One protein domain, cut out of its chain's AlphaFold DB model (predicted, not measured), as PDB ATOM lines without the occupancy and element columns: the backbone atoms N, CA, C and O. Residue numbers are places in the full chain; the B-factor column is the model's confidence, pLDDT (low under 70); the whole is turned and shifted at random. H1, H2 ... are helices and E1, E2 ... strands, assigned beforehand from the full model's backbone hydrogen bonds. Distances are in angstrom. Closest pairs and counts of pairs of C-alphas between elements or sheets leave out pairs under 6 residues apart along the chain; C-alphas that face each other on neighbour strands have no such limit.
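Overview. This is residues 258 to 436 of the 437 residues of the protein "Methyltransferase domain-containing protein" of Verrucomicrobia subdivision 3 bacterium (UniProt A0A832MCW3). One long helix, H1, lies along one face of a small four-strand sheet, E2 E7 E8 E9, while two smaller sheets, E1 E3 E4 and the hairpin E5 E6, stand near the end of the larger sheet where E2 ends and E7 begins. Long loops fill out much of the rest, and short H2 is near H1. The 179 printed residues hold two named helices and nine named strands in the order H1 E1 H2 E2 E3 E4 E5 E6 E7 E8 E9, a mixed class with 74 residues, under half, in named elements. The largest sheet runs E2 E7 E8 E9, antiparallel. The whole is compact, with a radius of gyration of the C-alphas of 15.2 A and spans of 43 by 41 by 32 A.

Along the chain. H1 holds residues 258 to 285, 40.9 A long, from C-alpha 258 at (205.750, 151.812, 191.921). E1 follows at 293 to 295, H2 at 310 to 314 and E2 at 341 to 343. E3, 346 to 350, spans 13.2 A and E4, 353 to 358, 13.0 A. E5 is 360 to 363 and E6 374 to 377. E7, 385 to 391, spans 17.7 A and E8, 423 to 428, 16.8 A. E9, 433 to 435, ends with C-alpha 435 at (218.905, 147.305, 176.220).

Arrangement. H1 is on the sheet E2 E7 E8 E9 at a height of 7.8 A, in two layers, a helix on one face of a sheet. It lies over E8 and, only just, over E7 with 3 of its C-alphas; it runs along the strands, at 24 degrees to E8 on the local plane. Its closest C-alphas to E8 are Leu 272 and Arg 425, 6.3 A. E7 E8 E9 form a meander, each strand the antiparallel neighbour of the one before; N 389 and O 425 are 2.8 A apart, and N 426 and O 434 2.8 A, within hydrogen-bond range. E2 is an edge strand, with N 343 and O 388 at 2.9 A. In the mixed sheet E1 E3 E4, E1 and E3 are parallel, with N 295 and O 349 at 2.9 A, and E3 and E4 form an antiparallel hairpin, with N 348 and O 356 at 2.8 A. E4 runs on into E5 at 15 degrees; in the hairpin E5 E6, N 362 and O 375 are 2.9 A apart. H2 only just touches H1, with 3 pairs of C-alphas within 8 A, Ala 278 and Leu 312 closest at 6.8 A. In H1 and H2 every O i to N i+4 pair is within hydrogen-bond range.

Size, cuts and confidence. The C-alphas farthest apart, of Ala 259 and Gly 356, are 43.5 A apart. The printed part has no cut. The links E1 to H2, H2 to E2 and E7 to E8 are long. Confidence is under 70 at residues 297 to 305 and 324 to 325.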
ATOM      1  N   ARG A 258     204.505 151.457 192.626       85.12
ATOM      2  CA  ARG A 258     205.750 151.812 191.921       85.12
ATOM      3  C   ARG A 258     206.881 150.820 192.206       85.12
ATOM      4  O   ARG A 258     207.621 150.477 191.286       85.12
ATOM      5  N   ALA A 259     207.015 150.343 193.444       86.44
ATOM      6  CA  ALA A 259     208.033 149.358 193.812       86.44
ATOM      7  C   ALA A 259     207.811 148.004 193.113       86.44
ATOM      8  O   ALA A 259     208.750 147.453 192.538       86.44
ATOM      9  N   ARG A 260     206.566 147.504 193.085       88.88
ATOM     10  CA  ARG A 260     206.204 146.270 192.360       88.88
ATOM     11  C   ARG A 260     206.448 146.403 190.858       88.88
ATOM     12  O   ARG A 260     206.969 145.473 190.250       88.88
ATOM     13  N   GLU A 261     206.101 147.549 190.268       93.50
ATOM     14  CA  GLU A 261     206.357 147.823 188.850       93.50
ATOM     15  C   GLU A 261     207.862 147.770 188.550       93.50
ATOM     16  O   GLU A 261     208.277 147.010 187.680       93.50
ATOM     17  N   LYS A 262     208.696 148.467 189.336       92.56
ATOM     18  CA  LYS A 262     210.161 148.414 189.191       92.56
ATOM     19  C   LYS A 262     210.722 146.998 189.319       92.56
ATOM     20  O   LYS A 262     211.561 146.615 188.511       92.56
ATOM     21  N   ALA A 263     210.252 146.211 190.287       93.75
ATOM     22  CA  ALA A 263     210.696 144.828 190.459       93.75
ATOM     23  C   ALA A 263     210.375 143.960 189.228       93.75
ATOM     24  O   ALA A 263     211.227 143.201 188.770       93.75
ATOM     25  N   ARG A 264     209.180 144.117 188.641       95.50
ATOM     26  CA  ARG A 264     208.810 143.431 187.391       95.50
ATOM     27  C   ARG A 264     209.680 143.873 186.212       95.50
ATOM     28  O   ARG A 264     210.084 143.021 185.433       95.50
ATOM     29  N   VAL A 265     210.012 145.162 186.104       96.56
ATOM     30  CA  VAL A 265     210.933 145.672 185.068       96.56
ATOM     31  C   VAL A 265     212.334 145.068 185.216       96.56
ATOM     32  O   VAL A 265     212.904 144.610 184.232       96.56
ATOM     33  N   ILE A 266     212.866 144.990 186.441       96.19
ATOM     34  CA  ILE A 266     214.166 144.347 186.715       96.19
ATOM     35  C   ILE A 266     214.132 142.867 186.317       96.19
ATOM     36  O   ILE A 266     215.049 142.388 185.652       96.19
ATOM     37  N   LYS A 267     213.057 142.155 186.679       96.31
ATOM     38  CA  LYS A 267     212.852 140.761 186.273       96.31
ATOM     39  C   LYS A 267     212.864 140.620 184.748       96.31
ATOM     40  O   LYS A 267     213.566 139.756 184.234       96.31
ATOM     41  N   VAL A 268     212.134 141.479 184.031       97.62
ATOM     42  CA  VAL A 268     212.110 141.482 182.561       97.62
ATOM     43  C   VAL A 268     213.511 141.653 181.990       97.62
ATOM     44  O   VAL A 268     213.913 140.855 181.153       97.62
ATOM     45  N   HIS A 269     214.282 142.633 182.460       98.06
ATOM     46  CA  HIS A 269     215.655 142.837 181.986       98.06
ATOM     47  C   HIS A 269     216.548 141.607 182.204       98.06
ATOM     48  O   HIS A 269     217.320 141.247 181.313       98.06
ATOM     49  N   ALA A 270     216.413 140.931 183.348       97.38
ATOM     50  CA  ALA A 270     217.146 139.700 183.639       97.38
ATOM     51  C   ALA A 270     216.734 138.531 182.723       97.38
ATOM     52  O   ALA A 270     217.595 137.816 182.210       97.38
ATOM     53  N   GLU A 271     215.438 138.348 182.467       97.19
ATOM     54  CA  GLU A 271     214.956 137.290 181.570       97.19
ATOM     55  C   GLU A 271     215.314 137.575 180.104       97.19
ATOM     56  O   GLU A 271     215.782 136.674 179.410       97.19
ATOM     57  N   LEU A 272     215.212 138.829 179.643       98.00
ATOM     58  CA  LEU A 272     215.668 139.227 178.306       98.00
ATOM     59  C   LEU A 272     217.177 139.002 178.130       98.00
ATOM     60  O   LEU A 272     217.600 138.577 177.055       98.00
ATOM     61  N   TYR A 273     217.989 139.238 179.169       97.69
ATOM     62  CA  TYR A 273     219.411 138.870 179.162       97.69
ATOM     63  C   TYR A 273     219.588 137.362 178.936       97.69
ATOM     64  O   TYR A 273     220.345 136.958 178.054       97.69
ATOM     65  N   GLY A 274     218.870 136.532 179.701       97.06
ATOM     66  CA  GLY A 274     218.926 135.073 179.577       97.06
ATOM     67  C   GLY A 274     218.502 134.573 178.192       97.06
ATOM     68  O   GLY A 274     219.170 133.719 177.611       97.06
ATOM     69  N   ILE A 275     217.446 135.153 177.618       97.44
ATOM     70  CA  ILE A 275     217.010 134.857 176.245       97.44
ATOM     71  C   ILE A 275     218.079 135.281 175.232       97.44
ATOM     72  O   ILE A 275     218.363 134.534 174.299       97.44
ATOM     73  N   GLY A 276     218.697 136.450 175.414       97.19
ATOM     74  CA  GLY A 276     219.785 136.918 174.556       97.19
ATOM     75  C   GLY A 276     220.989 135.972 174.555       97.19
ATOM     76  O   GLY A 276     221.565 135.711 173.500       97.19
ATOM     77  N   LEU A 277     221.331 135.398 175.712       97.12
ATOM     78  CA  LEU A 277     222.361 134.362 175.809       97.12
ATOM     79  C   LEU A 277     221.954 133.086 175.056       97.12
ATOM     80  O   LEU A 277     222.752 132.552 174.292       97.12
ATOM     81  N   ALA A 278     220.706 132.638 175.209       97.44
ATOM     82  CA  ALA A 278     220.183 131.482 174.479       97.44
ATOM     83  C   ALA A 278     220.200 131.696 172.953       97.44
ATOM     84  O   ALA A 278     220.542 130.780 172.208       97.44
ATOM     85  N   LEU A 279     219.880 132.906 172.483       97.56
ATOM     86  CA  LEU A 279     219.971 133.279 171.068       97.56
ATOM     87  C   LEU A 279     221.413 133.266 170.558       97.56
ATOM     88  O   LEU A 279     221.647 132.844 169.427       97.56
ATOM     89  N   GLN A 280     222.374 133.698 171.377       95.94
ATOM     90  CA  GLN A 280     223.787 133.635 171.018       95.94
ATOM     91  C   GLN A 280     224.267 132.184 170.903       95.94
ATOM     92  O   GLN A 280     224.811 131.823 169.867       95.94
ATOM     93  N   MET A 281     223.972 131.344 171.901       97.19
ATOM     94  CA  MET A 281     224.304 129.912 171.874       97.19
ATOM     95  C   MET A 281     223.692 129.214 170.656       97.19
ATOM     96  O   MET A 281     224.389 128.517 169.926       97.19
ATOM     97  N   TYR A 282     222.406 129.467 170.385       97.56
ATOM     98  CA  TYR A 282     221.747 128.964 169.182       97.56
ATOM     99  C   TYR A 282     222.496 129.394 167.922       97.56
ATOM    100  O   TYR A 282     222.689 128.597 167.008       97.56
ATOM    101  N   SER A 283     222.911 130.660 167.861       96.19
ATOM    102  CA  SER A 283     223.598 131.200 166.697       96.19
ATOM    103  C   SER A 283     224.953 130.555 166.458       96.19
ATOM    104  O   SER A 283     225.263 130.215 165.314       96.19
ATOM    105  N   ASP A 284     225.716 130.336 167.523       96.00
ATOM    106  CA  ASP A 284     227.011 129.664 167.467       96.00
ATOM    107  C   ASP A 284     226.851 128.223 166.942       96.00
ATOM    108  O   ASP A 284     227.574 127.812 166.032       96.00
ATOM    109  N   ASP A 285     225.813 127.513 167.394       97.94
ATOM    110  CA  ASP A 285     225.496 126.147 166.955       97.94
ATOM    111  C   ASP A 285     224.897 126.075 165.530       97.94
ATOM    112  O   ASP A 285     224.933 125.025 164.883       97.94
ATOM    113  N   HIS A 286     224.374 127.187 164.995       96.38
ATOM    114  CA  HIS A 286     223.705 127.258 163.685       96.38
ATOM    115  C   HIS A 286     224.452 128.130 162.665       96.38
ATOM    116  O   HIS A 286     223.836 128.769 161.803       96.38
ATOM    117  N   ALA A 287     225.788 128.142 162.724       94.56
ATOM    118  CA  ALA A 287     226.658 128.844 161.774       94.56
ATOM    119  C   ALA A 287     226.323 130.345 161.633       94.56
ATOM    120  O   ALA A 287     226.244 130.889 160.528       94.56
ATOM    121  N   GLY A 288     226.072 131.006 162.762       91.75
ATOM    122  CA  GLY A 288     225.772 132.433 162.848       91.75
ATOM    123  C   GLY A 288     224.329 132.811 162.503       91.75
ATOM    124  O   GLY A 288     223.984 133.994 162.561       91.75
ATOM    125  N   ARG A 289     223.464 131.846 162.161       94.12
ATOM    126  CA  ARG A 289     222.035 132.094 161.900       94.12
ATOM    127  C   ARG A 289     221.275 132.315 163.204       94.12
ATOM    128  O   ARG A 289     221.767 132.001 164.278       94.12
ATOM    129  N   VAL A 290     220.071 132.860 163.115       96.12
ATOM    130  CA  VAL A 290     219.156 133.025 164.252       96.12
ATOM    131  C   VAL A 290     217.817 132.365 163.923       96.12
ATOM    132  O   VAL A 290     217.560 132.102 162.742       96.12
ATOM    133  N   PRO A 291     216.975 132.050 164.923       96.75
ATOM    134  CA  PRO A 291     215.692 131.410 164.665       96.75
ATOM    135  C   PRO A 291     214.779 132.256 163.755       96.75
ATOM    136  O   PRO A 291     214.870 133.490 163.776       96.75
ATOM    137  N   PRO A 292     213.876 131.628 162.982       95.31
ATOM    138  CA  PRO A 292     212.938 132.345 162.124       95.31
ATOM    139  C   PRO A 292     211.908 133.145 162.935       95.31
ATOM    140  O   PRO A 292     211.517 132.755 164.037       95.31
ATOM    141  N   VAL A 293     211.410 134.245 162.367       93.38
ATOM    142  CA  VAL A 293     210.331 135.037 162.977       93.38
ATOM    143  C   VAL A 293     208.986 134.365 162.719       93.38
ATOM    144  O   VAL A 293     208.677 133.995 161.589       93.38
ATOM    145  N   ARG A 294     208.155 134.230 163.758       88.94
ATOM    146  CA  ARG A 294     206.827 133.606 163.665       88.94
ATOM    147  C   ARG A 294     205.722 134.638 163.846       88.94
ATOM    148  O   ARG A 294     205.681 135.350 164.853       88.94
ATOM    149  N   VAL A 295     204.812 134.689 162.879       82.06
ATOM    150  CA  VAL A 295     203.626 135.554 162.875       82.06
ATOM    151  C   VAL A 295     202.393 134.684 162.635       82.06
ATOM    152  O   VAL A 295     202.437 133.760 161.829       82.06
ATOM    153  N   ASN A 296     201.288 134.980 163.319       76.75
ATOM    154  CA  ASN A 296     199.998 134.331 163.081       76.75
ATOM    155  C   ASN A 296     198.976 135.380 162.621       76.75
ATOM    156  O   ASN A 296     198.966 136.488 163.153       76.75
ATOM    157  N   CYS A 297     198.127 135.044 161.646       58.97
ATOM    158  CA  CYS A 297     197.136 135.971 161.065       58.97
ATOM    159  C   CYS A 297     195.676 135.700 161.472       58.97
ATOM    160  O   CYS A 297     194.775 136.380 160.983       58.97
ATOM    161  N   ASN A 298     195.421 134.760 162.386       55.38
ATOM    162  CA  ASN A 298     194.070 134.557 162.920       55.38
ATOM    163  C   ASN A 298     193.639 135.757 163.779       55.38
ATOM    164  O   ASN A 298     194.369 136.167 164.679       55.38
ATOM    165  N   SER A 299     192.433 136.281 163.536       46.59
ATOM    166  CA  SER A 299     191.824 137.389 164.294       46.59
ATOM    167  C   SER A 299     191.736 137.105 165.797       46.59
ATOM    168  O   SER A 299     191.972 138.004 166.603       46.59
ATOM    169  N   ASP A 300     191.506 135.841 166.161       47.12
ATOM    170  CA  ASP A 300     191.435 135.357 167.549       47.12
ATOM    171  C   ASP A 300     192.823 135.255 168.216       47.12
ATOM    172  O   ASP A 300     192.930 135.040 169.418       47.12
ATOM    173  N   LEU A 301     193.896 135.411 167.432       53.25
ATOM    174  CA  LEU A 301     195.298 135.352 167.848       53.25
ATOM    175  C   LEU A 301     196.064 136.615 167.420       53.25
ATOM    176  O   LEU A 301     197.282 136.575 167.270       53.25
ATOM    177  N   SER A 302     195.383 137.749 167.232       46.53
ATOM    178  CA  SER A 302     196.012 139.031 166.856       46.53
ATOM    179  C   SER A 302     197.124 139.484 167.828       46.53
ATOM    180  O   SER A 302     198.014 140.251 167.464       46.53
ATOM    181  N   GLU A 303     197.152 138.924 169.039       54.56
ATOM    182  CA  GLU A 303     198.180 139.129 170.068       54.56
ATOM    183  C   GLU A 303     199.448 138.260 169.874       54.56
ATOM    184  O   GLU A 303     200.444 138.430 170.581       54.56
ATOM    185  N   HIS A 304     199.469 137.363 168.881       60.44
ATOM    186  CA  HIS A 304     200.504 136.347 168.632       60.44
ATOM    187  C   HIS A 304     201.475 136.687 167.486       60.44
ATOM    188  O   HIS A 304     202.036 135.795 166.843       60.44
ATOM    189  N   TRP A 305     201.707 137.972 167.231       68.88
ATOM    190  CA  TRP A 305     202.793 138.420 166.359       68.88
ATOM    191  C   TRP A 305     204.154 138.286 167.061       68.88
ATOM    192  O   TRP A 305     204.226 138.429 168.288       68.88
ATOM    193  N   CYS A 306     205.210 138.013 166.282       80.12
ATOM    194  CA  CYS A 306     206.610 137.981 166.724       80.12
ATOM    195  C   CYS A 306     206.831 137.135 167.988       80.12
ATOM    196  O   CYS A 306     207.307 137.627 169.008       80.12
ATOM    197  N   GLN A 307     206.410 135.871 167.952       85.50
ATOM    198  CA  GLN A 307     206.504 134.977 169.110       85.50
ATOM    199  C   GLN A 307     207.952 134.620 169.439       85.50
ATOM    200  O   GLN A 307     208.783 134.502 168.536       85.50
ATOM    201  N   LEU A 308     208.225 134.365 170.723       91.19
ATOM    202  CA  LEU A 308     209.492 133.771 171.136       91.19
ATOM    203  C   LEU A 308     209.754 132.474 170.343       91.19
ATOM    204  O   LEU A 308     208.842 131.641 170.257       91.19
ATOM    205  N   PRO A 309     210.963 132.269 169.787       91.88
ATOM    206  CA  PRO A 309     211.225 131.127 168.927       91.88
ATOM    207  C   PRO A 309     211.089 129.809 169.676       91.88
ATOM    208  O   PRO A 309     211.672 129.612 170.747       91.88
ATOM    209  N   VAL A 310     210.332 128.887 169.088       90.69
ATOM    210  CA  VAL A 310     210.087 127.563 169.670       90.69
ATOM    211  C   VAL A 310     211.371 126.744 169.699       90.69
ATOM    212  O   VAL A 310     211.594 125.997 170.646       90.69
ATOM    213  N   GLU A 311     212.260 126.983 168.735       94.06
ATOM    214  CA  GLU A 311     213.559 126.349 168.547       94.06
ATOM    215  C   GLU A 311     214.431 126.455 169.800       94.06
ATOM    216  O   GLU A 311     215.093 125.486 170.168       94.06
ATOM    217  N   LEU A 312     214.377 127.592 170.507       95.25
ATOM    218  CA  LEU A 312     215.136 127.783 171.744       95.25
ATOM    219  C   LEU A 312     214.712 126.778 172.818       95.25
ATOM    220  O   LEU A 312     215.551 126.224 173.520       95.25
ATOM    221  N   SER A 313     213.414 126.494 172.921       93.06
ATOM    222  CA  SER A 313     212.889 125.498 173.857       93.06
ATOM    223  C   SER A 313     212.988 124.069 173.315       93.06
ATOM    224  O   SER A 313     213.273 123.115 174.045       93.06
ATOM    225  N   GLU A 314     212.793 123.889 172.008       92.06
ATOM    226  CA  GLU A 314     212.791 122.578 171.379       92.06
ATOM    227  C   GLU A 314     214.170 121.933 171.416       92.06
ATOM    228  O   GLU A 314     214.282 120.744 171.725       92.06
ATOM    229  N   GLN A 315     215.196 122.745 171.188       95.06
ATOM    230  CA  GLN A 315     216.596 122.350 171.194       95.06
ATOM    231  C   GLN A 315     217.288 122.586 172.548       95.06
ATOM    232  O   GLN A 315     218.489 122.375 172.665       95.06
ATOM    233  N   ARG A 316     216.521 122.930 173.594       93.56
ATOM    234  CA  ARG A 316     216.966 123.009 175.002       93.56
ATOM    235  C   ARG A 316     217.960 124.131 175.338       93.56
ATOM    236  O   ARG A 316     218.660 124.027 176.340       93.56
ATOM    237  N   TYR A 317     217.970 125.224 174.579       95.50
ATOM    238  CA  TYR A 317     218.616 126.475 175.008       95.50
ATOM    239  C   TYR A 317     217.802 127.191 176.096       95.50
ATOM    240  O   TYR A 317     218.356 127.905 176.926       95.50
ATOM    241  N   LEU A 318     216.480 126.982 176.108       95.38
ATOM    242  CA  LEU A 318     215.549 127.432 177.141       95.38
ATOM    243  C   LEU A 318     214.714 126.252 177.671       95.38
ATOM    244  O   LEU A 318     214.472 125.288 176.937       95.38
ATOM    245  N   PRO A 319     214.220 126.312 178.923       91.44
ATOM    246  CA  PRO A 319     213.319 125.292 179.453       91.44
ATOM    247  C   PRO A 319     212.003 125.233 178.664       91.44
ATOM    248  O   PRO A 319     211.445 126.268 178.292       91.44
ATOM    249  N   ARG A 320     211.472 124.025 178.438       87.75
ATOM    250  CA  ARG A 320     210.147 123.834 177.823       87.75
ATOM    251  C   ARG A 320     209.032 124.036 178.845       87.75
ATOM    252  O   ARG A 320     209.103 123.518 179.956       87.75
ATOM    253  N   SER A 321     207.974 124.727 178.439       84.62
ATOM    254  CA  SER A 321     206.769 124.912 179.248       84.62
ATOM    255  C   SER A 321     205.860 123.683 179.175       84.62
ATOM    256  O   SER A 321     205.689 123.076 178.122       84.62
ATOM    257  N   GLN A 322     205.231 123.346 180.303       80.75
ATOM    258  CA  GLN A 322     204.173 122.327 180.376       80.75
ATOM    259  C   GLN A 322     202.765 122.901 180.120       80.75
ATOM    260  O   GLN A 322     201.797 122.151 180.021       80.75
ATOM    261  N   LYS A 323     202.626 124.233 180.038       74.88
ATOM    262  CA  LYS A 323     201.344 124.912 179.795       74.88
ATOM    263  C   LYS A 323     201.022 124.933 178.297       74.88
ATOM    264  O   LYS A 323     201.875 125.309 177.494       74.88
ATOM    265  N   ALA A 324     199.783 124.599 177.933       64.75
ATOM    266  CA  ALA A 324     199.299 124.695 176.555       64.75
ATOM    267  C   ALA A 324     199.394 126.138 176.020       64.75
ATOM    268  O   ALA A 324     199.166 127.090 176.763       64.75
ATOM    269  N   GLY A 325     199.743 126.297 174.738       64.44
ATOM    270  CA  GLY A 325     199.883 127.610 174.086       64.44
ATOM    271  C   GLY A 325     201.203 128.340 174.367       64.44
ATOM    272  O   GLY A 325     201.453 129.390 173.781       64.44
ATOM    273  N   ARG A 326     202.075 127.773 175.213       72.88
ATOM    274  CA  ARG A 326     203.358 128.362 175.593       72.88
ATOM    275  C   ARG A 326     204.486 127.345 175.458       72.88
ATOM    276  O   ARG A 326     204.460 126.316 176.123       72.88
ATOM    277  N   GLN A 327     205.482 127.660 174.633       78.38
ATOM    278  CA  GLN A 327     206.553 126.719 174.277       78.38
ATOM    279  C   GLN A 327     207.746 126.766 175.243       78.38
ATOM    280  O   GLN A 327     208.160 125.730 175.761       78.38
ATOM    281  N   ALA A 328     208.248 127.958 175.577       84.94
ATOM    282  CA  ALA A 328     209.275 128.139 176.606       84.94
ATOM    283  C   ALA A 328     208.648 128.402 177.987       84.94
ATOM    284  O   ALA A 328     207.619 129.072 178.072       84.94
ATOM    285  N   ASP A 329     209.263 127.927 179.074       89.00
ATOM    286  CA  ASP A 329     208.819 128.192 180.457       89.00
ATOM    287  C   ASP A 329     209.215 129.592 180.945       89.00
ATOM    288  O   ASP A 329     209.877 129.774 181.961       89.00
ATOM    289  N   LEU A 330     208.812 130.596 180.173       90.06
ATOM    290  CA  LEU A 330     209.000 132.018 180.441       90.06
ATOM    291  C   LEU A 330     207.655 132.718 180.285       90.06
ATOM    292  O   LEU A 330     206.821 132.287 179.494       90.06
ATOM    293  N   GLU A 331     207.399 133.772 181.042       90.50
ATOM    294  CA  GLU A 331     206.134 134.509 180.969       90.50
ATOM    295  C   GLU A 331     206.424 135.991 181.132       90.50
ATOM    296  O   GLU A 331     207.036 136.379 182.128       90.50
ATOM    297  N   ASP A 332     205.981 136.805 180.170       92.12
ATOM    298  CA  ASP A 332     206.122 138.253 180.262       92.12
ATOM    299  C   ASP A 332     205.286 138.750 181.461       92.12
ATOM    300  O   ASP A 332     204.054 138.665 181.430       92.12
ATOM    301  N   PRO A 333     205.907 139.306 182.524       92.62
ATOM    302  CA  PRO A 333     205.198 139.778 183.714       92.62
ATOM    303  C   PRO A 333     204.166 140.880 183.443       92.62
ATOM    304  O   PRO A 333     203.375 141.206 184.336       92.62
ATOM    305  N   PHE A 334     204.207 141.496 182.258       92.50
ATOM    306  CA  PHE A 334     203.270 142.527 181.824       92.50
ATOM    307  C   PHE A 334     202.249 142.043 180.784       92.50
ATOM    308  O   PHE A 334     201.286 142.761 180.523       92.50
ATOM    309  N   ALA A 335     202.406 140.831 180.247       86.69
ATOM    310  CA  ALA A 335     201.476 140.207 179.307       86.69
ATOM    311  C   ALA A 335     201.187 138.763 179.745       86.69
ATOM    312  O   ALA A 335     201.733 137.800 179.208       86.69
ATOM    313  N   GLN A 336     200.335 138.630 180.767       82.00
ATOM    314  CA  GLN A 336     200.020 137.351 181.407       82.00
ATOM    315  C   GLN A 336     199.538 136.310 180.387       82.00
ATOM    316  O   GLN A 336     198.685 136.598 179.555       82.00
ATOM    317  N   GLY A 337     200.077 135.093 180.466       79.88
ATOM    318  CA  GLY A 337     199.798 134.020 179.509       79.88
ATOM    319  C   GLY A 337     200.614 134.074 178.211       79.88
ATOM    320  O   GLY A 337     200.627 133.083 177.480       79.88
ATOM    321  N   HIS A 338     201.355 135.156 177.952       82.19
ATOM    322  CA  HIS A 338     202.206 135.297 176.772       82.19
ATOM    323  C   HIS A 338     203.697 135.240 177.126       82.19
ATOM    324  O   HIS A 338     204.139 135.602 178.218       82.19
ATOM    325  N   THR A 339     204.493 134.768 176.171       89.44
ATOM    326  CA  THR A 339     205.954 134.868 176.214       89.44
ATOM    327  C   THR A 339     206.413 136.237 175.722       89.44
ATOM    328  O   THR A 339     205.641 137.010 175.148       89.44
ATOM    329  N   TYR A 340     207.703 136.514 175.905       93.19
ATOM    330  CA  TYR A 340     208.370 137.640 175.263       93.19
ATOM    331  C   TYR A 340     208.260 137.585 173.740       93.19
ATOM    332  O   TYR A 340     208.022 136.538 173.130       93.19
ATOM    333  N   LYS A 341     208.464 138.740 173.124       93.38
ATOM    334  CA  LYS A 341     208.455 138.899 171.681       93.38
ATOM    335  C   LYS A 341     209.862 138.810 171.107       93.38
ATOM    336  O   LYS A 341     210.833 139.115 171.799       93.38
ATOM    337  N   TYR A 342     209.956 138.395 169.849       95.25
ATOM    338  CA  TYR A 342     211.206 138.218 169.118       95.25
ATOM    339  C   TYR A 342     211.059 138.610 167.649       95.25
ATOM    340  O   TYR A 342     210.087 138.231 166.993       95.25
ATOM    341  N   ALA A 343     212.066 139.303 167.126       95.38
ATOM    342  CA  ALA A 343     212.197 139.602 165.713       95.38
ATOM    343  C   ALA A 343     213.670 139.617 165.296       95.38
ATOM    344  O   ALA A 343     214.557 139.996 166.064       95.38
ATOM    345  N   ALA A 344     213.916 139.233 164.051       96.88
ATOM    346  CA  ALA A 344     215.211 139.317 163.401       96.88
ATOM    347  C   ALA A 344     215.001 139.477 161.888       96.88
ATOM    348  O   ALA A 344     214.000 138.975 161.367       96.88
ATOM    349  N   PRO A 345     215.922 140.136 161.169       96.56
ATOM    350  CA  PRO A 345     215.982 140.037 159.716       96.56
ATOM    351  C   PRO A 345     216.140 138.572 159.302       96.56
ATOM    352  O   PRO A 345     216.894 137.830 159.935       96.56
ATOM    353  N   GLY A 346     215.490 138.158 158.218       95.44
ATOM    354  CA  GLY A 346     215.629 136.805 157.671       95.44
ATOM    355  C   GLY A 346     214.336 135.992 157.742       95.44
ATOM    356  O   GLY A 346     213.268 136.585 157.780       95.44
ATOM    357  N   PRO A 347     214.389 134.651 157.704       95.50
ATOM    358  CA  PRO A 347     213.216 133.825 157.417       95.50
ATOM    359  C   PRO A 347     212.005 134.096 158.325       95.50
ATOM    360  O   PRO A 347     212.119 134.107 159.551       95.50
ATOM    361  N   GLN A 348     210.834 134.254 157.708       93.50
ATOM    362  CA  GLN A 348     209.544 134.426 158.365       93.50
ATOM    363  C   GLN A 348     208.630 133.233 158.099       93.50
ATOM    364  O   GLN A 348     208.493 132.766 156.965       93.50
ATOM    365  N   LEU A 349     207.940 132.803 159.153       91.00
ATOM    366  CA  LEU A 349     206.881 131.808 159.107       91.00
ATOM    367  C   LEU A 349     205.537 132.468 159.436       91.00
ATOM    368  O   LEU A 349     205.407 133.130 160.472       91.00
ATOM    369  N   LEU A 350     204.536 132.262 158.582       87.00
ATOM    370  CA  LEU A 350     203.150 132.666 158.804       87.00
ATOM    371  C   LEU A 350     202.307 131.422 159.074       87.00
ATOM    372  O   LEU A 350     202.216 130.552 158.216       87.00
ATOM    373  N   ASN A 351     201.720 131.312 160.268       83.31
ATOM    374  CA  ASN A 351     200.997 130.107 160.708       83.31
ATOM    375  C   ASN A 351     201.809 128.797 160.559       83.31
ATOM    376  O   ASN A 351     201.237 127.719 160.438       83.31
ATOM    377  N   GLY A 352     203.144 128.886 160.587       83.19
ATOM    378  CA  GLY A 352     204.054 127.749 160.415       83.19
ATOM    379  C   GLY A 352     204.632 127.589 159.007       83.19
ATOM    380  O   GLY A 352     205.674 126.951 158.879       83.19
ATOM    381  N   ASP A 353     204.045 128.228 157.995       87.69
ATOM    382  CA  ASP A 353     204.498 128.122 156.607       87.69
ATOM    383  C   ASP A 353     205.501 129.231 156.243       87.69
ATOM    384  O   ASP A 353     205.301 130.388 156.625       87.69
ATOM    385  N   PRO A 354     206.581 128.935 155.496       92.94
ATOM    386  CA  PRO A 354     207.518 129.952 155.024       92.94
ATOM    387  C   PRO A 354     206.858 130.962 154.079       92.94
ATOM    388  O   PRO A 354     206.264 130.578 153.075       92.94
ATOM    389  N   VAL A 355     207.018 132.257 154.364       91.75
ATOM    390  CA  VAL A 355     206.417 133.347 153.563       91.75
ATOM    391  C   VAL A 355     207.417 134.379 153.036       91.75
ATOM    392  O   VAL A 355     207.021 135.371 152.435       91.75
ATOM    393  N   GLY A 356     208.714 134.146 153.233       93.12
ATOM    394  CA  GLY A 356     209.783 135.055 152.820       93.12
ATOM    395  C   GLY A 356     210.623 135.499 154.007       93.12
ATOM    396  O   GLY A 356     210.794 134.731 154.955       93.12
ATOM    397  N   ASN A 357     211.146 136.723 153.952       95.00
ATOM    398  CA  ASN A 357     211.936 137.295 155.035       95.00
ATOM    399  C   ASN A 357     211.128 138.327 155.823       95.00
ATOM    400  O   ASN A 357     210.442 139.159 155.237       95.00
ATOM    401  N   TYR A 358     211.264 138.294 157.146       93.88
ATOM    402  CA  TYR A 358     210.811 139.341 158.038       93.88
ATOM    403  C   TYR A 358     211.709 140.561 157.864       93.88
ATOM    404  O   TYR A 358     212.936 140.467 157.945       93.88
ATOM    405  N   GLU A 359     211.083 141.706 157.635       94.00
ATOM    406  CA  GLU A 359     211.767 142.978 157.472       94.00
ATOM    407  C   GLU A 359     211.795 143.728 158.803       94.00
ATOM    408  O   GLU A 359     210.783 144.255 159.267       94.00
ATOM    409  N   LEU A 360     212.969 143.785 159.432       94.69
ATOM    410  CA  LEU A 360     213.150 144.499 160.690       94.69
ATOM    411  C   LEU A 360     213.438 145.977 160.418       94.69
ATOM    412  O   LEU A 360     214.421 146.313 159.755       94.69
ATOM    413  N   TRP A 361     212.598 146.863 160.949       95.88
ATOM    414  CA  TRP A 361     212.828 148.304 160.884       95.88
ATOM    415  C   TRP A 361     213.888 148.741 161.898       95.88
ATOM    416  O   TRP A 361     213.736 148.476 163.089       95.88
ATOM    417  N   VAL A 362     214.917 149.459 161.448       96.81
ATOM    418  CA  VAL A 362     215.978 150.012 162.303       96.81
ATOM    419  C   VAL A 362     216.085 151.528 162.086       96.81
ATOM    420  O   VAL A 362     216.154 151.955 160.931       96.81
ATOM    421  N   PRO A 363     216.113 152.356 163.153       96.50
ATOM    422  CA  PRO A 363     216.362 153.792 163.044       96.50
ATOM    423  C   PRO A 363     217.686 154.119 162.343       96.50
ATOM    424  O   PRO A 363     218.694 153.458 162.585       96.50
ATOM    425  N   ASP A 364     217.711 155.203 161.563       94.94
ATOM    426  CA  ASP A 364     218.937 155.662 160.885       94.94
ATOM    427  C   ASP A 364     220.005 156.159 161.882       94.94
ATOM    428  O   ASP A 364     221.183 156.234 161.545       94.94
ATOM    429  N   THR A 365     219.602 156.478 163.119       95.25
ATOM    430  CA  THR A 365     220.493 156.859 164.228       95.25
ATOM    431  C   THR A 365     220.969 155.657 165.040       95.25
ATOM    432  O   THR A 365     221.170 155.754 166.241       95.25
ATOM    433  N   PHE A 366     221.073 154.475 164.439       93.56
ATOM    434  CA  PHE A 366     221.721 153.347 165.105       93.56
ATOM    435  C   PHE A 366     223.199 153.694 165.406       93.56
ATOM    436  O   PHE A 366     223.882 154.165 164.492       93.56
ATOM    437  N   PRO A 367     223.726 153.412 166.619       92.38
ATOM    438  CA  PRO A 367     223.129 152.612 167.698       92.38
ATOM    439  C   PRO A 367     222.300 153.386 168.746       92.38
ATOM    440  O   PRO A 367     221.780 152.760 169.668       92.38
ATOM    441  N   GLU A 368     222.149 154.708 168.647       91.31
ATOM    442  CA  GLU A 368     221.410 155.541 169.612       91.31
ATOM    443  C   GLU A 368     219.885 155.321 169.595       91.31
ATOM    444  O   GLU A 368     219.218 155.520 170.614       91.31
ATOM    445  N   LEU A 369     219.328 154.875 168.463       93.38
ATOM    446  CA  LEU A 369     217.930 154.434 168.301       93.38
ATOM    447  C   LEU A 369     216.838 155.499 168.578       93.38
ATOM    448  O   LEU A 369     215.645 155.186 168.659       93.38
ATOM    449  N   ASP A 370     217.203 156.771 168.693       91.50
ATOM    450  CA  ASP A 370     216.311 157.903 168.989       91.50
ATOM    451  C   ASP A 370     215.671 158.559 167.747       91.50
ATOM    452  O   ASP A 370     214.790 159.420 167.861       91.50
ATOM    453  N   GLY A 371     216.068 158.112 166.557       87.44
ATOM    454  CA  GLY A 371     215.641 158.627 165.268       87.44
ATOM    455  C   GLY A 371     214.175 158.331 164.944       87.44
ATOM    456  O   GLY A 371     213.597 157.310 165.328       87.44
ATOM    457  N   LYS A 372     213.551 159.244 164.189       86.88
ATOM    458  CA  LYS A 372     212.174 159.081 163.682       86.88
ATOM    459  C   LYS A 372     212.118 158.383 162.322       86.88
ATOM    460  O   LYS A 372     211.081 157.791 162.002       86.88
ATOM    461  N   SER A 373     213.192 158.477 161.548       93.19
ATOM    462  CA  SER A 373     213.391 157.802 160.263       93.19
ATOM    463  C   SER A 373     214.223 156.537 160.457       93.19
ATOM    464  O   SER A 373     214.902 156.393 161.474       93.19
ATOM    465  N   GLY A 374     214.094 155.600 159.528       94.50
ATOM    466  CA  GLY A 374     214.771 154.316 159.592       94.50
ATOM    467  C   GLY A 374     214.501 153.489 158.350       94.50
ATOM    468  O   GLY A 374     213.561 153.773 157.598       94.50
ATOM    469  N   SER A 375     215.286 152.437 158.191       96.38
ATOM    470  CA  SER A 375     215.256 151.541 157.040       96.38
ATOM    471  C   SER A 375     214.824 150.134 157.454       96.38
ATOM    472  O   SER A 375     215.045 149.709 158.588       96.38
ATOM    473  N   TYR A 376     214.182 149.412 156.539       96.00
ATOM    474  CA  TYR A 376     213.789 148.018 156.738       96.00
ATOM    475  C   TYR A 376     214.880 147.083 156.217       96.00
ATOM    476  O   TYR A 376     215.397 147.273 155.117       96.00
ATOM    477  N   TYR A 377     215.213 146.064 157.004       96.94
ATOM    478  CA  TYR A 377     216.236 145.081 156.672       96.94
ATOM    479  C   TYR A 377     215.649 143.672 156.730       96.94
ATOM    480  O   TYR A 377     215.299 143.188 157.805       96.94
ATOM    481  N   GLY A 378     215.564 143.011 155.574       95.44
ATOM    482  CA  GLY A 378     215.167 141.602 155.462       95.44
ATOM    483  C   GLY A 378     216.335 140.627 155.276       95.44
ATOM    484  O   GLY A 378     216.152 139.423 155.438       95.44
ATOM    485  N   ASP A 379     217.533 141.115 154.933       95.25
ATOM    486  CA  ASP A 379     218.742 140.291 154.804       95.25
ATOM    487  C   ASP A 379     219.604 140.410 156.078       95.25
ATOM    488  O   ASP A 379     220.101 141.503 156.380       95.25
ATOM    489  N   PRO A 380     219.841 139.303 156.812       93.69
ATOM    490  CA  PRO A 380     220.734 139.290 157.973       93.69
ATOM    491  C   PRO A 380     222.139 139.840 157.694       93.69
ATOM    492  O   PRO A 380     222.806 140.315 158.608       93.69
ATOM    493  N   LYS A 381     222.622 139.771 156.446       92.56
ATOM    494  CA  LYS A 381     223.969 140.231 156.074       92.56
ATOM    495  C   LYS A 381     224.086 141.745 155.933       92.56
ATOM    496  O   LYS A 381     225.208 142.252 155.946       92.56
ATOM    497  N   THR A 382     222.976 142.452 155.747       95.25
ATOM    498  CA  THR A 382     222.964 143.912 155.555       95.25
ATOM    499  C   THR A 382     222.395 144.653 156.755       95.25
ATOM    500  O   THR A 382     222.631 145.853 156.881       95.25
ATOM    501  N   SER A 383     221.683 143.960 157.646       96.38
ATOM    502  CA  SER A 383     221.132 144.579 158.845       96.38
ATOM    503  C   SER A 383     222.211 144.933 159.873       96.38
ATOM    504  O   SER A 383     223.093 144.111 160.141       96.38
ATOM    505  N   PRO A 384     222.129 146.118 160.504       96.62
ATOM    506  CA  PRO A 384     222.949 146.444 161.670       96.62
ATOM    507  C   PRO A 384     222.512 145.678 162.932       96.62
ATOM    508  O   PRO A 384     223.317 145.497 163.843       96.62
ATOM    509  N   VAL A 385     221.261 145.204 162.989       97.25
ATOM    510  CA  VAL A 385     220.687 144.484 164.137       97.25
ATOM    511  C   VAL A 385     220.553 143.006 163.795       97.25
ATOM    512  O   VAL A 385     219.899 142.640 162.820       97.25
ATOM    513  N   LYS A 386     221.138 142.137 164.619       97.00
ATOM    514  CA  LYS A 386     221.087 140.685 164.419       97.00
ATOM    515  C   LYS A 386     219.770 140.090 164.909       97.00
ATOM    516  O   LYS A 386     219.169 139.270 164.224       97.00
ATOM    517  N   TRP A 387     219.326 140.497 166.094       97.75
ATOM    518  CA  TRP A 387     218.044 140.100 166.674       97.75
ATOM    519  C   TRP A 387     217.600 141.110 167.725       97.75
ATOM    520  O   TRP A 387     218.415 141.828 168.306       97.75
ATOM    521  N   VAL A 388     216.303 141.123 168.013       97.94
ATOM    522  CA  VAL A 388     215.714 141.885 169.108       97.94
ATOM    523  C   VAL A 388     214.653 141.063 169.830       97.94
ATOM    524  O   VAL A 388     213.839 140.382 169.208       97.94
ATOM    525  N   VAL A 389     214.661 141.142 171.158       97.62
ATOM    526  CA  VAL A 389     213.649 140.569 172.046       97.62
ATOM    527  C   VAL A 389     213.080 141.641 172.957       97.62
ATOM    528  O   VAL A 389     213.791 142.554 173.377       97.62
ATOM    529  N   TRP A 390     211.786 141.567 173.258       97.25
ATOM    530  CA  TRP A 390     211.149 142.583 174.091       97.25
ATOM    531  C   TRP A 390     209.942 142.071 174.871       97.25
ATOM    532  O   TRP A 390     209.270 141.113 174.492       97.25
ATOM    533  N   SER A 391     209.674 142.755 175.977       96.19
ATOM    534  CA  SER A 391     208.409 142.744 176.702       96.19
ATOM    535  C   SER A 391     207.500 143.841 176.167       96.19
ATOM    536  O   SER A 391     207.968 144.916 175.777       96.19
ATOM    537  N   LEU A 392     206.190 143.606 176.219       93.31
ATOM    538  CA  LEU A 392     205.189 144.637 175.914       93.31
ATOM    539  C   LEU A 392     205.152 145.748 176.977       93.31
ATOM    540  O   LEU A 392     204.677 146.850 176.698       93.31
ATOM    541  N   GLY A 393     205.731 145.465 178.148       94.69
ATOM    542  CA  GLY A 393     206.005 146.397 179.230       94.69
ATOM    543  C   GLY A 393     204.760 146.932 179.948       94.69
ATOM    544  O   GLY A 393     203.626 146.532 179.666       94.69
ATOM    545  N   PRO A 394     204.947 147.810 180.950       94.62
ATOM    546  CA  PRO A 394     203.855 148.309 181.776       94.62
ATOM    547  C   PRO A 394     202.750 148.988 180.962       94.62
ATOM    548  O   PRO A 394     203.021 149.725 180.011       94.62
ATOM    549  N   ARG A 395     201.495 148.809 181.404       91.75
ATOM    550  CA  ARG A 395     200.294 149.402 180.780       91.75
ATOM    551  C   ARG A 395     200.106 149.002 179.304       91.75
ATOM    552  O   ARG A 395     199.591 149.797 178.525       91.75
ATOM    553  N   TRP A 396     200.504 147.788 178.921       87.44
ATOM    554  CA  TRP A 396     200.060 147.169 177.668       87.44
ATOM    555  C   TRP A 396     198.551 146.847 177.725       87.44
ATOM    556  O   TRP A 396     198.086 146.374 178.765       87.44
ATOM    557  N   PRO A 397     197.793 147.054 176.631       89.38
ATOM    558  CA  PRO A 397     198.193 147.706 175.380       89.38
ATOM    559  C   PRO A 397     198.317 149.233 175.471       89.38
ATOM    560  O   PRO A 397     197.500 149.900 176.100       89.38
ATOM    561  N   SER A 398     199.317 149.806 174.790       89.69
ATOM    562  CA  SER A 398     199.525 151.259 174.691       89.69
ATOM    563  C   SER A 398     199.970 151.695 173.294       89.69
ATOM    564  O   SER A 398     200.513 150.903 172.530       89.69
ATOM    565  N   GLN A 399     199.835 152.987 172.971       89.75
ATOM    566  CA  GLN A 399     200.299 153.536 171.686       89.75
ATOM    567  C   GLN A 399     201.792 153.264 171.430       89.75
ATOM    568  O   GLN A 399     202.195 153.008 170.297       89.75
ATOM    569  N   LYS A 400     202.617 153.310 172.483       92.69
ATOM    570  CA  LYS A 400     204.053 153.019 172.393       92.69
ATOM    571  C   LYS A 400     204.308 151.553 172.060       92.69
ATOM    572  O   LYS A 400     205.088 151.253 171.166       92.69
ATOM    573  N   SER A 401     203.634 150.655 172.766       88.81
ATOM    574  CA  SER A 401     203.837 149.212 172.641       88.81
ATOM    575  C   SER A 401     203.176 148.601 171.401       88.81
ATOM    576  O   SER A 401     203.631 147.572 170.914       88.81
ATOM    577  N   GLN A 402     202.153 149.260 170.851       87.56
ATOM    578  CA  GLN A 402     201.501 148.916 169.581       87.56
ATOM    579  C   GLN A 402     202.084 149.659 168.371       87.56
ATOM    580  O   GLN A 402     201.579 149.525 167.258       87.56
ATOM    581  N   SER A 403     203.116 150.481 168.568       88.44
ATOM    582  CA  SER A 403     203.744 151.204 167.467       88.44
ATOM    583  C   SER A 403     204.348 150.229 166.459       88.44
ATOM    584  O   SER A 403     205.071 149.313 166.841       88.44
ATOM    585  N   SER A 404     204.163 150.491 165.166       84.94
ATOM    586  CA  SER A 404     204.842 149.743 164.097       84.94
ATOM    587  C   SER A 404     206.369 149.892 164.114       84.94
ATOM    588  O   SER A 404     207.059 149.145 163.433       84.94
ATOM    589  N   LYS A 405     206.899 150.855 164.882       87.00
ATOM    590  CA  LYS A 405     208.339 151.097 165.075       87.00
ATOM    591  C   LYS A 405     208.884 150.507 166.379       87.00
ATOM    592  O   LYS A 405     210.075 150.648 166.668       87.00
ATOM    593  N   ALA A 406     208.028 149.898 167.201       86.62
ATOM    594  CA  ALA A 406     208.485 149.110 168.335       86.62
ATOM    595  C   ALA A 406     209.123 147.801 167.819       86.62
ATOM    596  O   ALA A 406     208.684 147.271 166.801       86.62
ATOM    597  N   PRO A 407     210.142 147.257 168.501       94.75
ATOM    598  CA  PRO A 407     210.725 147.753 169.748       94.75
ATOM    599  C   PRO A 407     211.931 148.686 169.563       94.75
ATOM    600  O   PRO A 407     212.487 149.140 170.557       94.75
ATOM    601  N   LEU A 408     212.387 148.942 168.333       95.62
ATOM    602  CA  LEU A 408     213.697 149.561 168.104       95.62
ATOM    603  C   LEU A 408     213.712 151.086 168.216       95.62
ATOM    604  O   LEU A 408     214.779 151.640 168.416       95.62
ATOM    605  N   SER A 409     212.577 151.788 168.144       95.00
ATOM    606  CA  SER A 409     212.577 153.237 168.392       95.00
ATOM    607  C   SER A 409     212.567 153.560 169.890       95.00
ATOM    608  O   SER A 409     211.610 153.216 170.589       95.00
ATOM    609  N   ALA A 410     213.531 154.353 170.367       95.31
ATOM    610  CA  ALA A 410     213.625 154.798 171.764       95.31
ATOM    611  C   ALA A 410     212.441 155.656 172.251       95.31
ATOM    612  O   ALA A 410     212.261 155.899 173.451       95.31
ATOM    613  N   SER A 411     211.601 156.127 171.326       94.19
ATOM    614  CA  SER A 411     210.329 156.788 171.637       94.19
ATOM    615  C   SER A 411     209.246 155.821 172.142       94.19
ATOM    616  O   SER A 411     208.305 156.245 172.816       94.19
ATOM    617  N   THR A 412     209.396 154.523 171.862       95.19
ATOM    618  CA  THR A 412     208.451 153.458 172.242       95.19
ATOM    619  C   THR A 412     208.781 152.806 173.583       95.19
ATOM    620  O   THR A 412     207.982 152.031 174.108       95.19
ATOM    621  N   TRP A 413     209.942 153.122 174.159       96.94
ATOM    622  CA  TRP A 413     210.422 152.481 175.376       96.94
ATOM    623  C   TRP A 413     209.718 153.002 176.624       96.94
ATOM    624  O   TRP A 413     209.338 154.178 176.724       96.94
ATOM    625  N   TYR A 414     209.586 152.107 177.593       97.06
ATOM    626  CA  TYR A 414     209.288 152.463 178.969       97.06
ATOM    627  C   TYR A 414     210.475 153.232 179.576       97.06
ATOM    628  O   TYR A 414     211.622 152.828 179.401       97.06
ATOM    629  N   ARG A 415     210.217 154.350 180.276       94.44
ATOM    630  CA  ARG A 415     211.291 155.197 180.843       94.44
ATOM    631  C   ARG A 415     211.287 155.321 182.360       94.44
ATOM    632  O   ARG A 415     212.339 155.489 182.965       94.44
ATOM    633  N   HIS A 416     210.118 155.303 182.989       92.31
ATOM    634  CA  HIS A 416     210.000 155.453 184.436       92.31
ATOM    635  C   HIS A 416     208.660 154.934 184.938       92.31
ATOM    636  O   HIS A 416     207.697 154.801 184.183       92.31
ATOM    637  N   SER A 417     208.570 154.714 186.250       89.56
ATOM    638  CA  SER A 417     207.332 154.234 186.859       89.56
ATOM    639  C   SER A 417     206.164 155.167 186.556       89.56
ATOM    640  O   SER A 417     206.285 156.386 186.690       89.56
ATOM    641  N   GLY A 418     205.038 154.592 186.148       87.69
ATOM    642  CA  GLY A 418     203.874 155.343 185.664       87.69
ATOM    643  C   GLY A 418     203.814 155.551 184.140       87.69
ATOM    644  O   GLY A 418     202.737 155.855 183.639       87.69
ATOM    645  N   ASP A 419     204.898 155.318 183.391       93.06
ATOM    646  CA  ASP A 419     204.930 155.404 181.919       93.06
ATOM    647  C   ASP A 419     204.528 154.082 181.237       93.06
ATOM    648  O   ASP A 419     204.628 153.010 181.825       93.06
ATOM    649  N   SER A 420     204.061 154.117 179.995       94.19
ATOM    650  CA  SER A 420     203.866 152.900 179.189       94.19
ATOM    651  C   SER A 420     205.026 152.702 178.216       94.19
ATOM    652  O   SER A 420     205.798 153.631 177.974       94.19
ATOM    653  N   GLY A 421     205.134 151.520 177.619       95.31
ATOM    654  CA  GLY A 421     206.097 151.259 176.551       95.31
ATOM    655  C   GLY A 421     206.787 149.917 176.702       95.31
ATOM    656  O   GLY A 421     206.652 149.257 177.727       95.31
ATOM    657  N   VAL A 422     207.523 149.532 175.666       96.31
ATOM    658  CA  VAL A 422     208.227 148.248 175.629       96.31
ATOM    659  C   VAL A 422     209.516 148.298 176.438       96.31
ATOM    660  O   VAL A 422     210.108 149.363 176.631       96.31
ATOM    661  N   ILE A 423     209.967 147.125 176.869       98.00
ATOM    662  CA  ILE A 423     211.295 146.923 177.452       98.00
ATOM    663  C   ILE A 423     212.006 145.943 176.537       98.00
ATOM    664  O   ILE A 423     211.487 144.853 176.307       98.00
ATOM    665  N   MET A 424     213.147 146.326 175.980       97.06
ATOM    666  CA  MET A 424     213.782 145.575 174.902       97.06
ATOM    667  C   MET A 424     215.252 145.302 175.174       97.06
ATOM    668  O   MET A 424     215.916 146.006 175.937       97.06
ATOM    669  N   ARG A 425     215.749 144.273 174.496       98.12
ATOM    670  CA  ARG A 425     217.160 143.957 174.356       98.12
ATOM    671  C   ARG A 425     217.418 143.487 172.934       98.12
ATOM    672  O   ARG A 425     216.675 142.661 172.412       98.12
ATOM    673  N   MET A 426     218.479 143.980 172.322       97.19
ATOM    674  CA  MET A 426     218.932 143.545 171.006       97.19
ATOM    675  C   MET A 426     220.402 143.153 171.036       97.19
ATOM    676  O   MET A 426     221.124 143.554 171.949       97.19
ATOM    677  N   ALA A 427     220.833 142.434 170.006       97.44
ATOM    678  CA  ALA A 427     222.234 142.355 169.625       97.44
ATOM    679  C   ALA A 427     222.434 143.007 168.261       97.44
ATOM    680  O   ALA A 427     221.633 142.804 167.340       97.44
ATOM    681  N   ASP A 428     223.519 143.757 168.125       95.44
ATOM    682  CA  ASP A 428     224.004 144.175 166.819       95.44
ATOM    683  C   ASP A 428     224.625 142.997 166.048       95.44
ATOM    684  O   ASP A 428     224.659 141.849 166.510       95.44
ATOM    685  N   ARG A 429     225.101 143.276 164.838       90.88
ATOM    686  CA  ARG A 429     225.747 142.281 163.979       90.88
ATOM    687  C   ARG A 429     226.995 141.641 164.602       90.88
ATOM    688  O   ARG A 429     227.239 140.460 164.354       90.88
ATOM    689  N   GLU A 430     227.749 142.395 165.396       89.75
ATOM    690  CA  GLU A 430     228.970 141.938 166.070       89.75
ATOM    691  C   GLU A 430     228.664 141.202 167.390       89.75
ATOM    692  O   GLU A 430     229.558 140.645 168.024       89.75
ATOM    693  N   GLY A 431     227.390 141.153 167.798       88.19
ATOM    694  CA  GLY A 431     226.932 140.502 169.022       88.19
ATOM    695  C   GLY A 431     226.946 141.409 170.255       88.19
ATOM    696  O   GLY A 431     226.642 140.938 171.355       88.19
ATOM    697  N   PHE A 432     227.259 142.700 170.104       93.12
ATOM    698  CA  PHE A 432     227.165 143.663 171.195       93.12
ATOM    699  C   PHE A 432     225.698 143.897 171.554       93.12
ATOM    700  O   PHE A 432     224.860 144.164 170.690       93.12
ATOM    701  N   GLN A 433     225.376 143.778 172.845       93.88
ATOM    702  CA  GLN A 433     223.997 143.863 173.312       93.88
ATOM    703  C   GLN A 433     223.653 145.247 173.855       93.88
ATOM    704  O   GLN A 433     224.362 145.797 174.694       93.88
ATOM    705  N   ILE A 434     222.501 145.761 173.424       94.31
ATOM    706  CA  ILE A 434     221.925 147.035 173.864       94.31
ATOM    707  C   ILE A 434     220.544 146.753 174.456       94.31
ATOM    708  O   ILE A 434     219.774 145.967 173.900       94.31
ATOM    709  N   SER A 435     220.222 147.386 175.582       96.00
ATOM    710  CA  SER A 435     218.905 147.305 176.220       96.00
ATOM    711  C   SER A 435     218.282 148.681 176.389       96.00
ATOM    712  O   SER A 435     218.992 149.673 176.564       96.00
ATOM    713  N   SER A 436     216.949 148.734 176.395       95.38
ATOM    714  CA  SER A 436     216.235 149.935 176.835       95.38
ATOM    715  C   SER A 436     216.545 150.260 178.309       95.38
ATOM    716  O   SER A 436     217.029 149.383 179.029       95.38
TER     717      SER A 436